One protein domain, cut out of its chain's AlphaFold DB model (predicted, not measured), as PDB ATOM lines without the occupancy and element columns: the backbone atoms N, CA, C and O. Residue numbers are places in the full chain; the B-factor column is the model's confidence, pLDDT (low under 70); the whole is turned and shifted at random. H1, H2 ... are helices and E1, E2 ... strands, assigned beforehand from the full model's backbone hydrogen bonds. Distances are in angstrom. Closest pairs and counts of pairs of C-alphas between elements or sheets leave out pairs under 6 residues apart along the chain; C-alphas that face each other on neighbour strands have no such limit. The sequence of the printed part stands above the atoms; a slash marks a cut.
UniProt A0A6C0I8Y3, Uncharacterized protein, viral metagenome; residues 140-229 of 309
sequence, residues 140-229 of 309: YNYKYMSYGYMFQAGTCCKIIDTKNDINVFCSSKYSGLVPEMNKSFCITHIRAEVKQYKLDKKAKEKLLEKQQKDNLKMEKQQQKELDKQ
ATOM      1  N   TYR A 140      47.309  20.263 -24.680       53.44
ATOM      2  CA  TYR A 140      46.166  19.629 -24.021       53.44
ATOM      3  C   TYR A 140      45.070  19.143 -25.008       53.44
ATOM      4  O   TYR A 140      43.977  18.795 -24.580       53.44
ATOM      5  N   ASN A 141      45.348  19.087 -26.319       61.75
ATOM      6  CA  ASN A 141      44.415  18.733 -27.391       61.75
ATOM      7  C   ASN A 141      44.887  17.539 -28.244       61.75
ATOM      8  O   ASN A 141      44.480  17.406 -29.398       61.75
ATOM      9  N   TYR A 142      45.737  16.654 -27.714       73.31
ATOM     10  CA  TYR A 142      46.048  15.404 -28.411       73.31
ATOM     11  C   TYR A 142      44.799  14.511 -28.468       73.31
ATOM     12  O   TYR A 142      44.223  14.163 -27.434       73.31
ATOM     13  N   LYS A 143      44.378  14.140 -29.683       86.38
ATOM     14  CA  LYS A 143      43.279  13.198 -29.915       86.38
ATOM     15  C   LYS A 143      43.802  11.946 -30.602       86.38
ATOM     16  O   LYS A 143      44.607  12.045 -31.524       86.38
ATOM     17  N   TYR A 144      43.337  10.777 -30.176       84.31
ATOM     18  CA  TYR A 144      43.714   9.502 -30.788       84.31
ATOM     19  C   TYR A 144      42.560   8.502 -30.775       84.31
ATOM     20  O   TYR A 144      41.662   8.584 -29.943       84.31
ATOM     21  N   MET A 145      42.585   7.547 -31.702       87.38
ATOM     22  CA  MET A 145      41.585   6.482 -31.796       87.38
ATOM     23  C   MET A 145      42.081   5.214 -31.100       87.38
ATOM     24  O   MET A 145      43.214   4.789 -31.319       87.38
ATOM     25  N   SER A 146      41.234   4.579 -30.288       87.25
ATOM     26  CA  SER A 146      41.495   3.248 -29.729       87.25
ATOM     27  C   SER A 146      40.190   2.522 -29.419       87.25
ATOM     28  O   SER A 146      39.216   3.137 -28.994       87.25
ATOM     29  N   TYR A 147      40.139   1.211 -29.661       90.00
ATOM     30  CA  TYR A 147      38.936   0.381 -29.473       90.00
ATOM     31  C   TYR A 147      37.665   0.921 -30.164       90.00
ATOM     32  O   TYR A 147      36.559   0.641 -29.712       90.00
ATOM     33  N   GLY A 148      37.820   1.703 -31.240       90.44
ATOM     34  CA  GLY A 148      36.713   2.367 -31.940       90.44
ATOM     35  C   GLY A 148      36.229   3.678 -31.307       90.44
ATOM     36  O   GLY A 148      35.299   4.281 -31.828       90.44
ATOM     37  N   TYR A 149      36.866   4.154 -30.234       92.44
ATOM     38  CA  TYR A 149      36.522   5.404 -29.551       92.44
ATOM     39  C   TYR A 149      37.608   6.464 -29.746       92.44
ATOM     40  O   TYR A 149      38.802   6.151 -29.785       92.44
ATOM     41  N   MET A 150      37.186   7.726 -29.836       92.56
ATOM     42  CA  MET A 150      38.085   8.877 -29.864       92.56
ATOM     43  C   MET A 150      38.422   9.299 -28.435       92.56
ATOM     44  O   MET A 150      37.538   9.675 -27.667       92.56
ATOM     45  N   PHE A 151      39.703   9.245 -28.090       93.06
ATOM     46  CA  PHE A 151      40.245   9.707 -26.822       93.06
ATOM     47  C   PHE A 151      40.743  11.135 -26.965       93.06
ATOM     48  O   PHE A 151      41.448  11.459 -27.918       93.06
ATOM     49  N   GLN A 152      40.401  11.969 -25.992       90.81
ATOM     50  CA  GLN A 152      40.865  13.349 -25.876       90.81
ATOM     51  C   GLN A 152      41.067  13.693 -24.398       90.81
ATOM     52  O   GLN A 152      40.752  12.875 -23.527       90.81
ATOM     53  N   ALA A 153      41.626  14.869 -24.110       88.81
ATOM     54  CA  ALA A 153      41.789  15.323 -22.736       88.81
ATOM     55  C   ALA A 153      40.427  15.355 -22.023       88.81
ATOM     56  O   ALA A 153      39.459  15.925 -22.528       88.81
ATOM     57  N   GLY A 154      40.343  14.696 -20.871       88.94
ATOM     58  CA  GLY A 154      39.092  14.494 -20.151       88.94
ATOM     59  C   GLY A 154      39.265  13.597 -18.931       88.94
ATOM     60  O   GLY A 154      40.324  13.007 -18.718       88.94
ATOM     61  N   THR A 155      38.214  13.494 -18.122       90.88
ATOM     62  CA  THR A 155      38.197  12.663 -16.912       90.88
ATOM     63  C   THR A 155      37.544  11.312 -17.185       90.88
ATOM     64  O   THR A 155      36.686  11.165 -18.062       90.88
ATOM     65  N   CYS A 156      37.982  10.285 -16.459       94.44
ATOM     66  CA  CYS A 156      37.387   8.958 -16.520       94.44
ATOM     67  C   CYS A 156      36.318   8.808 -15.427       94.44
ATOM     68  O   CYS A 156      36.595   8.997 -14.249       94.44
ATOM     69  N   CYS A 157      35.115   8.379 -15.807       94.38
ATOM     70  CA  CYS A 157      33.976   8.169 -14.911       94.38
ATOM     71  C   CYS A 157      34.093   6.915 -14.024       94.38
ATOM     72  O   CYS A 157      33.144   6.586 -13.312       94.38
ATOM     73  N   LYS A 158      35.210   6.176 -14.080       94.31
ATOM     74  CA  LYS A 158      35.409   4.990 -13.243       94.31
ATOM     75  C   LYS A 158      35.738   5.424 -11.820       94.31
ATOM     76  O   LYS A 158      36.742   6.102 -11.607       94.31
ATOM     77  N   ILE A 159      34.918   4.984 -10.874       92.38
ATOM     78  CA  ILE A 159      35.194   5.084  -9.442       92.38
ATOM     79  C   ILE A 159      36.180   3.968  -9.090       92.38
ATOM     80  O   ILE A 159      35.947   2.806  -9.437       92.38
ATOM     81  N   ILE A 160      37.304   4.343  -8.485       91.06
ATOM     82  CA  ILE A 160      38.358   3.421  -8.042       91.06
ATOM     83  C   ILE A 160      38.187   3.097  -6.557       91.06
ATOM     84  O   ILE A 160      38.439   1.966  -6.158       91.06
ATOM     85  N   ASP A 161      37.763   4.076  -5.762       90.94
ATOM     86  CA  ASP A 161      37.648   3.952  -4.310       90.94
ATOM     87  C   ASP A 161      36.522   4.861  -3.790       90.94
ATOM     88  O   ASP A 161      36.117   5.804  -4.476       90.94
ATOM     89  N   THR A 162      36.038   4.601  -2.580       92.50
ATOM     90  CA  THR A 162      35.054   5.441  -1.889       92.50
ATOM     91  C   THR A 162      35.559   5.695  -0.474       92.50
ATOM     92  O   THR A 162      35.601   4.786   0.351       92.50
ATOM     93  N   LYS A 163      35.963   6.937  -0.185       89.81
ATOM     94  CA  LYS A 163      36.478   7.342   1.132       89.81
ATOM     95  C   LYS A 163      35.499   8.304   1.781       89.81
ATOM     96  O   LYS A 163      35.226   9.351   1.203       89.81
ATOM     97  N   ASN A 164      35.002   7.972   2.972       87.69
ATOM     98  CA  ASN A 164      34.027   8.787   3.711       87.69
ATOM     99  C   ASN A 164      32.803   9.165   2.849       87.69
ATOM    100  O   ASN A 164      32.444  10.335   2.775       87.69
ATOM    101  N   ASP A 165      32.240   8.196   2.118       90.06
ATOM    102  CA  ASP A 165      31.138   8.381   1.152       90.06
ATOM    103  C   ASP A 165      31.446   9.290  -0.056       90.06
ATOM    104  O   ASP A 165      30.575   9.568  -0.883       90.06
ATOM    105  N   ILE A 166      32.705   9.706  -0.230       87.50
ATOM    106  CA  ILE A 166      33.165  10.465  -1.393       87.50
ATOM    107  C   ILE A 166      33.783   9.504  -2.409       87.50
ATOM    108  O   ILE A 166      34.768   8.813  -2.138       87.50
ATOM    109  N   ASN A 167      33.218   9.492  -3.615       92.38
ATOM    110  CA  ASN A 167      33.722   8.696  -4.730       92.38
ATOM    111  C   ASN A 167      35.030   9.275  -5.283       92.38
ATOM    112  O   ASN A 167      35.081  10.413  -5.752       92.38
ATOM    113  N   VAL A 168      36.075   8.454  -5.292       90.12
ATOM    114  CA  VAL A 168      37.375   8.759  -5.886       90.12
ATOM    115  C   VAL A 168      37.396   8.230  -7.315       90.12
ATOM    116  O   VAL A 168      37.364   7.022  -7.563       90.12
ATOM    117  N   PHE A 169      37.453   9.147  -8.276       91.50
ATOM    118  CA  PHE A 169      37.492   8.820  -9.698       91.50
ATOM    119  C   PHE A 169      38.912   8.528 -10.187       91.50
ATOM    120  O   PHE A 169      39.910   8.951  -9.606       91.50
ATOM    121  N   CYS A 170      39.000   7.820 -11.309       91.31
ATOM    122  CA  CYS A 170      40.255   7.561 -11.994       91.31
ATOM    123  C   CYS A 170      40.961   8.857 -12.426       91.31
ATOM    124  O   CYS A 170      40.382   9.703 -13.102       91.31
ATOM    125  N   SER A 171      42.255   8.956 -12.106       90.00
ATOM    126  CA  SER A 171      43.119  10.117 -12.366       90.00
ATOM    127  C   SER A 171      43.661  10.214 -13.801       90.00
ATOM    128  O   SER A 171      44.517  11.052 -14.093       90.00
ATOM    129  N   SER A 172      43.201   9.356 -14.718       89.38
ATOM    130  CA  SER A 172      43.658   9.382 -16.109       89.38
ATOM    131  C   SER A 172      43.219  10.669 -16.810       89.38
ATOM    132  O   SER A 172      42.057  11.058 -16.725       89.38
ATOM    133  N   LYS A 173      44.155  11.306 -17.524       88.44
ATOM    134  CA  LYS A 173      43.960  12.603 -18.201       88.44
ATOM    135  C   LYS A 173      43.293  12.504 -19.575       88.44
ATOM    136  O   LYS A 173      42.992  13.533 -20.170       88.44
ATOM    137  N   TYR A 174      43.121  11.289 -20.094       90.81
ATOM    138  CA  TYR A 174      42.523  11.042 -21.401       90.81
ATOM    139  C   TYR A 174      41.400  10.026 -21.275       90.81
ATOM    140  O   TYR A 174      41.587   8.935 -20.728       90.81
ATOM    141  N   SER A 175      40.246  10.365 -21.834       93.62
ATOM    142  CA  SER A 175      39.084   9.489 -21.852       93.62
ATOM    143  C   SER A 175      38.369   9.542 -23.197       93.62
ATOM    144  O   SER A 175      38.449  10.526 -23.934       93.62
ATOM    145  N   GLY A 176      37.727   8.428 -23.539       95.56
ATOM    146  CA  GLY A 176      36.848   8.300 -24.693       95.56
ATOM    147  C   GLY A 176      35.403   8.198 -24.229       95.56
ATOM    148  O   GLY A 176      35.108   7.452 -23.291       95.56
ATOM    149  N   LEU A 177      34.515   8.957 -24.872       96.31
ATOM    150  CA  LEU A 177      33.076   8.918 -24.617       96.31
ATOM    151  C   LEU A 177      32.484   7.628 -25.192       96.31
ATOM    152  O   LEU A 177      32.694   7.319 -26.363       96.31
ATOM    153  N   VAL A 178      31.708   6.912 -24.383       96.44
ATOM    154  CA  VAL A 178      30.884   5.778 -24.810       96.44
ATOM    155  C   VAL A 178      29.440   6.274 -24.953       96.44
ATOM    156  O   VAL A 178      28.776   6.462 -23.928       96.44
ATOM    157  N   PRO A 179      28.930   6.488 -26.185       94.56
ATOM    158  CA  PRO A 179      27.623   7.117 -26.402       94.56
ATOM    159  C   PRO A 179      26.466   6.365 -25.736       94.56
ATOM    160  O   PRO A 179      25.610   6.980 -25.114       94.56
ATOM    161  N   GLU A 180      26.492   5.030 -25.781       93.06
ATOM    162  CA  GLU A 180      25.452   4.159 -25.204       93.06
ATOM    163  C   GLU A 180      25.296   4.315 -23.683       93.06
ATOM    164  O   GLU A 180      24.227   4.065 -23.127       93.06
ATOM    165  N   MET A 181      26.375   4.704 -23.001       93.62
ATOM    166  CA  MET A 181      26.420   4.849 -21.546       93.62
ATOM    167  C   MET A 181      26.372   6.312 -21.101       93.62
ATOM    168  O   MET A 181      26.232   6.561 -19.904       93.62
ATOM    169  N   ASN A 182      26.552   7.258 -22.030       94.69
ATOM    170  CA  ASN A 182      26.826   8.670 -21.759       94.69
ATOM    171  C   ASN A 182      27.916   8.871 -20.680       94.69
ATOM    172  O   ASN A 182      27.784   9.686 -19.768       94.69
ATOM    173  N   LYS A 183      28.976   8.056 -20.741       95.50
ATOM    174  CA  LYS A 183      30.097   8.062 -19.791       95.50
ATOM    175  C   LYS A 183      31.417   8.000 -20.538       95.50
ATOM    176  O   LYS A 183      31.514   7.343 -21.575       95.50
ATOM    177  N   SER A 184      32.435   8.639 -19.978       96.56
ATOM    178  CA  SER A 184      33.779   8.653 -20.547       96.56
ATOM    179  C   SER A 184      34.716   7.770 -19.739       96.56
ATOM    180  O   SER A 184      34.758   7.849 -18.512       96.56
ATOM    181  N   PHE A 185      35.507   6.936 -20.407       97.00
ATOM    182  CA  PHE A 185      36.448   6.035 -19.741       97.00
ATOM    183  C   PHE A 185      37.845   6.155 -20.335       97.00
ATOM    184  O   PHE A 185      38.001   6.418 -21.524       97.00
ATOM    185  N   CYS A 186      38.874   5.968 -19.511       95.44
ATOM    186  CA  CYS A 186      40.247   5.896 -19.997       95.44
ATOM    187  C   CYS A 186      40.508   4.571 -20.728       95.44
ATOM    188  O   CYS A 186      39.706   3.635 -20.671       95.44
ATOM    189  N   ILE A 187      41.654   4.486 -21.403       92.56
ATOM    190  CA  ILE A 187      42.003   3.345 -22.258       92.56
ATOM    191  C   ILE A 187      42.018   2.005 -21.504       92.56
ATOM    192  O   ILE A 187      41.698   0.968 -22.084       92.56
ATOM    193  N   THR A 188      42.343   2.023 -20.209       94.19
ATOM    194  CA  THR A 188      42.384   0.823 -19.362       94.19
ATOM    195  C   THR A 188      40.991   0.394 -18.901       94.19
ATOM    196  O   THR A 188      40.714  -0.800 -18.834       94.19
ATOM    197  N   HIS A 189      40.090   1.342 -18.624       95.88
ATOM    198  CA  HIS A 189      38.766   1.048 -18.069       95.88
ATOM    199  C   HIS A 189      37.682   0.836 -19.130       95.88
ATOM    200  O   HIS A 189      36.759   0.058 -18.897       95.88
ATOM    201  N   ILE A 190      37.792   1.457 -20.311       95.69
ATOM    202  CA  ILE A 190      36.716   1.457 -21.318       95.69
ATOM    203  C   ILE A 190      36.261   0.045 -21.714       95.69
ATOM    204  O   ILE A 190      35.069  -0.212 -21.849       95.69
ATOM    205  N   ARG A 191      37.193  -0.909 -21.838       94.88
ATOM    206  CA  ARG A 191      36.873  -2.289 -22.234       94.88
ATOM    207  C   ARG A 191      36.078  -3.029 -21.168       94.88
ATOM    208  O   ARG A 191      35.133  -3.739 -21.508       94.88
ATOM    209  N   ALA A 192      36.479  -2.891 -19.906       95.06
ATOM    210  CA  ALA A 192      35.819  -3.557 -18.789       95.06
ATOM    211  C   ALA A 192      34.394  -3.018 -18.608       95.06
ATOM    212  O   ALA A 192      33.449  -3.798 -18.519       95.06
ATOM    213  N   GLU A 193      34.233  -1.695 -18.665       95.81
ATOM    214  CA  GLU A 193      32.947  -1.020 -18.468       95.81
ATOM    215  C   GLU A 193      31.962  -1.295 -19.609       95.81
ATOM    216  O   GLU A 193      30.814  -1.657 -19.359       95.81
ATOM    217  N   VAL A 194      32.414  -1.230 -20.868       95.56
ATOM    218  CA  VAL A 194      31.571  -1.577 -22.029       95.56
ATOM    219  C   VAL A 194      31.150  -3.046 -21.983       95.56
ATOM    220  O   VAL A 194      30.009  -3.380 -22.311       95.56
ATOM    221  N   LYS A 195      32.046  -3.950 -21.565       95.88
ATOM    222  CA  LYS A 195      31.712  -5.369 -21.397       95.88
ATOM    223  C   LYS A 195      30.645  -5.557 -20.316       95.88
ATOM    224  O   LYS A 195      29.673  -6.265 -20.568       95.88
ATOM    225  N   GLN A 196      30.808  -4.917 -19.158       95.38
ATOM    226  CA  GLN A 196      29.850  -5.014 -18.058       95.38
ATOM    227  C   GLN A 196      28.480  -4.457 -18.456       95.38
ATOM    228  O   GLN A 196      27.474  -5.137 -18.288       95.38
ATOM    229  N   TYR A 197      28.441  -3.288 -19.099       95.75
ATOM    230  CA  TYR A 197      27.201  -2.686 -19.590       95.75
ATOM    231  C   TYR A 197      26.420  -3.620 -20.526       95.75
ATOM    232  O   TYR A 197      25.207  -3.778 -20.382       95.75
ATOM    233  N   LYS A 198      27.108  -4.293 -21.457       95.31
ATOM    234  CA  LYS A 198      26.472  -5.263 -22.365       95.31
ATOM    235  C   LYS A 198      25.890  -6.465 -21.619       95.31
ATOM    236  O   LYS A 198      24.819  -6.948 -21.990       95.31
ATOM    237  N   LEU A 199      26.571  -6.946 -20.577       95.88
ATOM    238  CA  LEU A 199      26.066  -8.029 -19.730       95.88
ATOM    239  C   LEU A 199      24.834  -7.583 -18.936       95.88
ATOM    240  O   LEU A 199      23.821  -8.281 -18.959       95.88
ATOM    241  N   ASP A 200      24.888  -6.405 -18.317       94.81
ATOM    242  CA  ASP A 200      23.788  -5.850 -17.526       94.81
ATOM    243  C   ASP A 200      22.553  -5.584 -18.391       94.81
ATOM    244  O   ASP A 200      21.432  -5.901 -17.992       94.81
ATOM    245  N   LYS A 201      22.743  -5.058 -19.607       95.12
ATOM    246  CA  LYS A 201      21.663  -4.849 -20.579       95.12
ATOM    247  C   LYS A 201      20.969  -6.169 -20.922       95.12
ATOM    248  O   LYS A 201      19.753  -6.273 -20.786       95.12
ATOM    249  N   LYS A 202      21.743  -7.206 -21.255       95.88
ATOM    250  CA  LYS A 202      21.212  -8.544 -21.559       95.88
ATOM    251  C   LYS A 202      20.508  -9.184 -20.357       95.88
ATOM    252  O   LYS A 202      19.514  -9.887 -20.523       95.88
ATOM    253  N   ALA A 203      21.013  -8.969 -19.143       96.12
ATOM    254  CA  ALA A 203      20.380  -9.459 -17.921       96.12
ATOM    255  C   ALA A 203      19.036  -8.759 -17.655       96.12
ATOM    256  O   ALA A 203      18.052  -9.430 -17.346       96.12
ATOM    257  N   LYS A 204      18.974  -7.433 -17.842       95.69
ATOM    258  CA  LYS A 204      17.736  -6.647 -17.726       95.69
ATOM    259  C   LYS A 204      16.688  -7.067 -18.755       95.69
ATOM    260  O   LYS A 204      15.535  -7.257 -18.383       95.69
ATOM    261  N   GLU A 205      17.087  -7.280 -20.007       95.88
ATOM    262  CA  GLU A 205      16.194  -7.774 -21.067       95.88
ATOM    263  C   GLU A 205      15.583  -9.136 -20.699       95.88
ATOM    264  O   GLU A 205      14.367  -9.312 -20.766       95.88
ATOM    265  N   LYS A 206      16.398 -10.080 -20.206       95.94
ATOM    266  CA  LYS A 206      15.909 -11.389 -19.736       95.94
ATOM    267  C   LYS A 206      14.972 -11.288 -18.533       95.94
ATOM    268  O   LYS A 206      14.014 -12.055 -18.438       95.94
ATOM    269  N   LEU A 207      15.258 -10.387 -17.593       96.38
ATOM    270  CA  LEU A 207      14.405 -10.175 -16.424       96.38
ATOM    271  C   LEU A 207      13.037  -9.624 -16.840       96.38
ATOM    272  O   LEU A 207      12.019 -10.116 -16.357       96.38
ATOM    273  N   LEU A 208      13.020  -8.667 -17.769       96.38
ATOM    274  CA  LEU A 208      11.792  -8.101 -18.318       96.38
ATOM    275  C   LEU A 208      10.963  -9.167 -19.050       96.38
ATOM    276  O   LEU A 208       9.764  -9.282 -18.812       96.38
ATOM    277  N   GLU A 209      11.599 -10.008 -19.870       96.25
ATOM    278  CA  GLU A 209      10.920 -11.114 -20.559       96.25
ATOM    279  C   GLU A 209      10.317 -12.125 -19.566       96.25
ATOM    280  O   GLU A 209       9.204 -12.623 -19.758       96.25
ATOM    281  N   LYS A 210      11.026 -12.421 -18.467       96.12
ATOM    282  CA  LYS A 210      10.511 -13.291 -17.401       96.12
ATOM    283  C   LYS A 210       9.298 -12.668 -16.704       96.12
ATOM    284  O   LYS A 210       8.286 -13.346 -16.564       96.12
ATOM    285  N   GLN A 211       9.377 -11.389 -16.331       95.31
ATOM    286  CA  GLN A 211       8.261 -10.660 -15.716       95.31
ATOM    287  C   GLN A 211       7.027 -10.646 -16.625       95.31
ATOM    288  O   GLN A 211       5.924 -10.927 -16.166       95.31
ATOM    289  N   GLN A 212       7.206 -10.415 -17.929       95.94
ATOM    290  CA  GLN A 212       6.112 -10.474 -18.902       95.94
ATOM    291  C   GLN A 212       5.471 -11.869 -18.971       95.94
ATOM    292  O   GLN A 212       4.246 -11.988 -18.979       95.94
ATOM    293  N   LYS A 213       6.277 -12.941 -18.974       96.31
ATOM    294  CA  LYS A 213       5.765 -14.323 -18.963       96.31
ATOM    295  C   LYS A 213       5.006 -14.657 -17.681       96.31
ATOM    296  O   LYS A 213       4.009 -15.376 -17.750       96.31
ATOM    297  N   ASP A 214       5.470 -14.174 -16.534       95.62
ATOM    298  CA  ASP A 214       4.827 -14.424 -15.245       95.62
ATOM    299  C   ASP A 214       3.512 -13.633 -15.115       95.62
ATOM    300  O   ASP A 214       2.499 -14.212 -14.715       95.62
ATOM    301  N   ASN A 215       3.468 -12.384 -15.592       96.12
ATOM    302  CA  ASN A 215       2.233 -11.594 -15.681       96.12
ATOM    303  C   ASN A 215       1.187 -12.277 -16.576       96.12
ATOM    304  O   ASN A 215       0.059 -12.496 -16.144       96.12
ATOM    305  N   LEU A 216       1.581 -12.739 -17.770       96.62
ATOM    306  CA  LEU A 216       0.679 -13.450 -18.688       96.62
ATOM    307  C   LEU A 216       0.128 -14.756 -18.079       96.62
ATOM    308  O   LEU A 216      -0.986 -15.188 -18.384       96.62
ATOM    309  N   LYS A 217       0.913 -15.437 -17.231       96.50
ATOM    310  CA  LYS A 217       0.448 -16.629 -16.505       96.50
ATOM    311  C   LYS A 217      -0.562 -16.268 -15.420       96.50
ATOM    312  O   LYS A 217      -1.557 -16.983 -15.304       96.50
ATOM    313  N   MET A 218      -0.325 -15.195 -14.662       95.31
ATOM    314  CA  MET A 218      -1.267 -14.712 -13.646       95.31
ATOM    315  C   MET A 218      -2.594 -14.283 -14.275       95.31
ATOM    316  O   MET A 218      -3.644 -14.734 -13.826       95.31
ATOM    317  N   GLU A 219      -2.564 -13.525 -15.373       96.06
ATOM    318  CA  GLU A 219      -3.770 -13.120 -16.112       96.06
ATOM    319  C   GLU A 219      -4.575 -14.337 -16.593       96.06
ATOM    320  O   GLU A 219      -5.786 -14.424 -16.391       96.06
ATOM    321  N   LYS A 220      -3.901 -15.355 -17.152       96.06
ATOM    322  CA  LYS A 220      -4.555 -16.615 -17.553       96.06
ATOM    323  C   LYS A 220      -5.159 -17.385 -16.376       96.06
ATOM    324  O   LYS A 220      -6.121 -18.126 -16.580       96.06
ATOM    325  N   GLN A 221      -4.582 -17.294 -15.179       94.62
ATOM    326  CA  GLN A 221      -5.141 -17.922 -13.978       94.62
ATOM    327  C   GLN A 221      -6.376 -17.166 -13.484       94.62
ATOM    328  O   GLN A 221      -7.405 -17.802 -13.262       94.62
ATOM    329  N   GLN A 222      -6.306 -15.835 -13.417       95.44
ATOM    330  CA  GLN A 222      -7.431 -14.979 -13.037       95.44
ATOM    331  C   GLN A 222      -8.621 -15.155 -13.986       95.44
ATOM    332  O   GLN A 222      -9.744 -15.357 -13.528       95.44
ATOM    333  N   GLN A 223      -8.378 -15.203 -15.300       95.12
ATOM    334  CA  GLN A 223      -9.441 -15.445 -16.279       95.12
ATOM    335  C   GLN A 223     -10.125 -16.801 -16.055       95.12
ATOM    336  O   GLN A 223     -11.348 -16.896 -16.054       95.12
ATOM    337  N   LYS A 224      -9.347 -17.859 -15.789       95.88
ATOM    338  CA  LYS A 224      -9.904 -19.189 -15.491       95.88
ATOM    339  C   LYS A 224     -10.747 -19.203 -14.215       95.88
ATOM    340  O   LYS A 224     -11.679 -20.003 -14.129       95.88
ATOM    341  N   GLU A 225     -10.409 -18.400 -13.210       95.31
ATOM    342  CA  GLU A 225     -11.224 -18.262 -11.999       95.31
ATOM    343  C   GLU A 225     -12.516 -17.490 -12.262       95.31
ATOM    344  O   GLU A 225     -13.580 -17.961 -11.853       95.31
ATOM    345  N   LEU A 226     -12.448 -16.386 -13.008       95.75
ATOM    346  CA  LEU A 226     -13.624 -15.630 -13.445       95.75
ATOM    347  C   LEU A 226     -14.595 -16.514 -14.235       95.75
ATOM    348  O   LEU A 226     -15.771 -16.603 -13.882       95.75
ATOM    349  N   ASP A 227     -14.097 -17.266 -15.218       95.12
ATOM    350  CA  ASP A 227     -14.917 -18.175 -16.025       95.12
ATOM    351  C   ASP A 227     -15.591 -19.256 -15.158       95.12
ATOM    352  O   ASP A 227     -16.731 -19.662 -15.406       95.12
ATOM    353  N   LYS A 228     -14.898 -19.756 -14.121       95.69
ATOM    354  CA  LYS A 228     -15.473 -20.716 -13.164       95.69
ATOM    355  C   LYS A 228     -16.587 -20.080 -12.336       95.69
ATOM    356  O   LYS A 228     -17.627 -20.718 -12.162       95.69
ATOM    357  N   GLN A 229     -16.389 -18.861 -11.835       94.19
ATOM    358  CA  GLN A 229     -17.399 -18.135 -11.060       94.19
ATOM    359  C   GLN A 229     -18.631 -17.816 -11.915       94.19
ATOM    360  O   GLN A 229     -19.759 -18.071 -11.490       94.19
TER     361      GLN A 229
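Overview. This is residues 140 to 229 of the 309 residues of an uncharacterized protein of viral metagenome (UniProt A0A6C0I8Y3). One long helix, H1, runs out like an arm from a small head of strands; its residues 199 to 229 stick out free and make most of the length. The head is a small twisted sheet, E1 E2 E5 E6, with the hairpin E3 and E4 reaching away from it. The printed part has 90 residues, with six named strands and then one named helix along the chain; both sheets, E1 E2 E5 E6 and E3 E4, are antiparallel, and the class is mixed. The whole is extended, with a radius of gyration of the C-alphas of 22.0 A and spans of 75 by 36 by 16 A.

Arrangement. Start at E1, residues 144 to 146, and E2, residues 149 to 153: they form a hairpin, with N 146 and O 149 at 2.9 A. E2 runs on at 63 degrees into E3, residues 156 to 163, across a break of 2 residues. E3 bends by 60 degrees at residue 160 and forms a hairpin with E4, residues 166 to 170, where you find N 168 and O 161 at 2.8 A. Next comes E5, residues 174 to 178, the antiparallel neighbour of E2, with N 175 and O 152 at 3.1 A. E5 forms a hairpin with E6, residues 183 to 185, with N 178 and O 183 at 2.8 A. The closest C-alphas of E3 and E6, those of Cys 156 and Phe 185, are 4.4 A apart. H1, residues 190 to 229, is on the sheet E1 E2 E5 E6 but only grazes it, with its residues 190 to 194; the closest C-alphas of E5 and H1, those of Gly 176 and Ile 190, are 7.6 A apart. E3 and H1 are near each other, while E4 and H1 are apart. In H1 every O i to N i+4 pair is within hydrogen-bond range.

Along the chain. Find C-alpha 144 at (43.714, 9.502, -30.788), where E1 begins; it is 6.7 A long. E2 measures 13.1 A, E3 17.7 A, E4 13.1 A, E5 13.2 A and E6 6.7 A. H1 begins at C-alpha 190, (36.716, 1.457, -21.318), and from there runs 58.5 A to C-alpha 229, (-17.399, -18.135, -11.060).

Size, cuts and confidence. The two C-alphas farthest apart, those of Tyr 140 and Gln 229, are 75.1 A apart. Without residues 199 to 229, the body of 59 residues spans 36 by 31 by 17 A. The printed part has no cut, and the six links between its elements are tight. Look for low confidence at residues 140 to 141, under 70; the mean pLDDT of the printed part is 92.6.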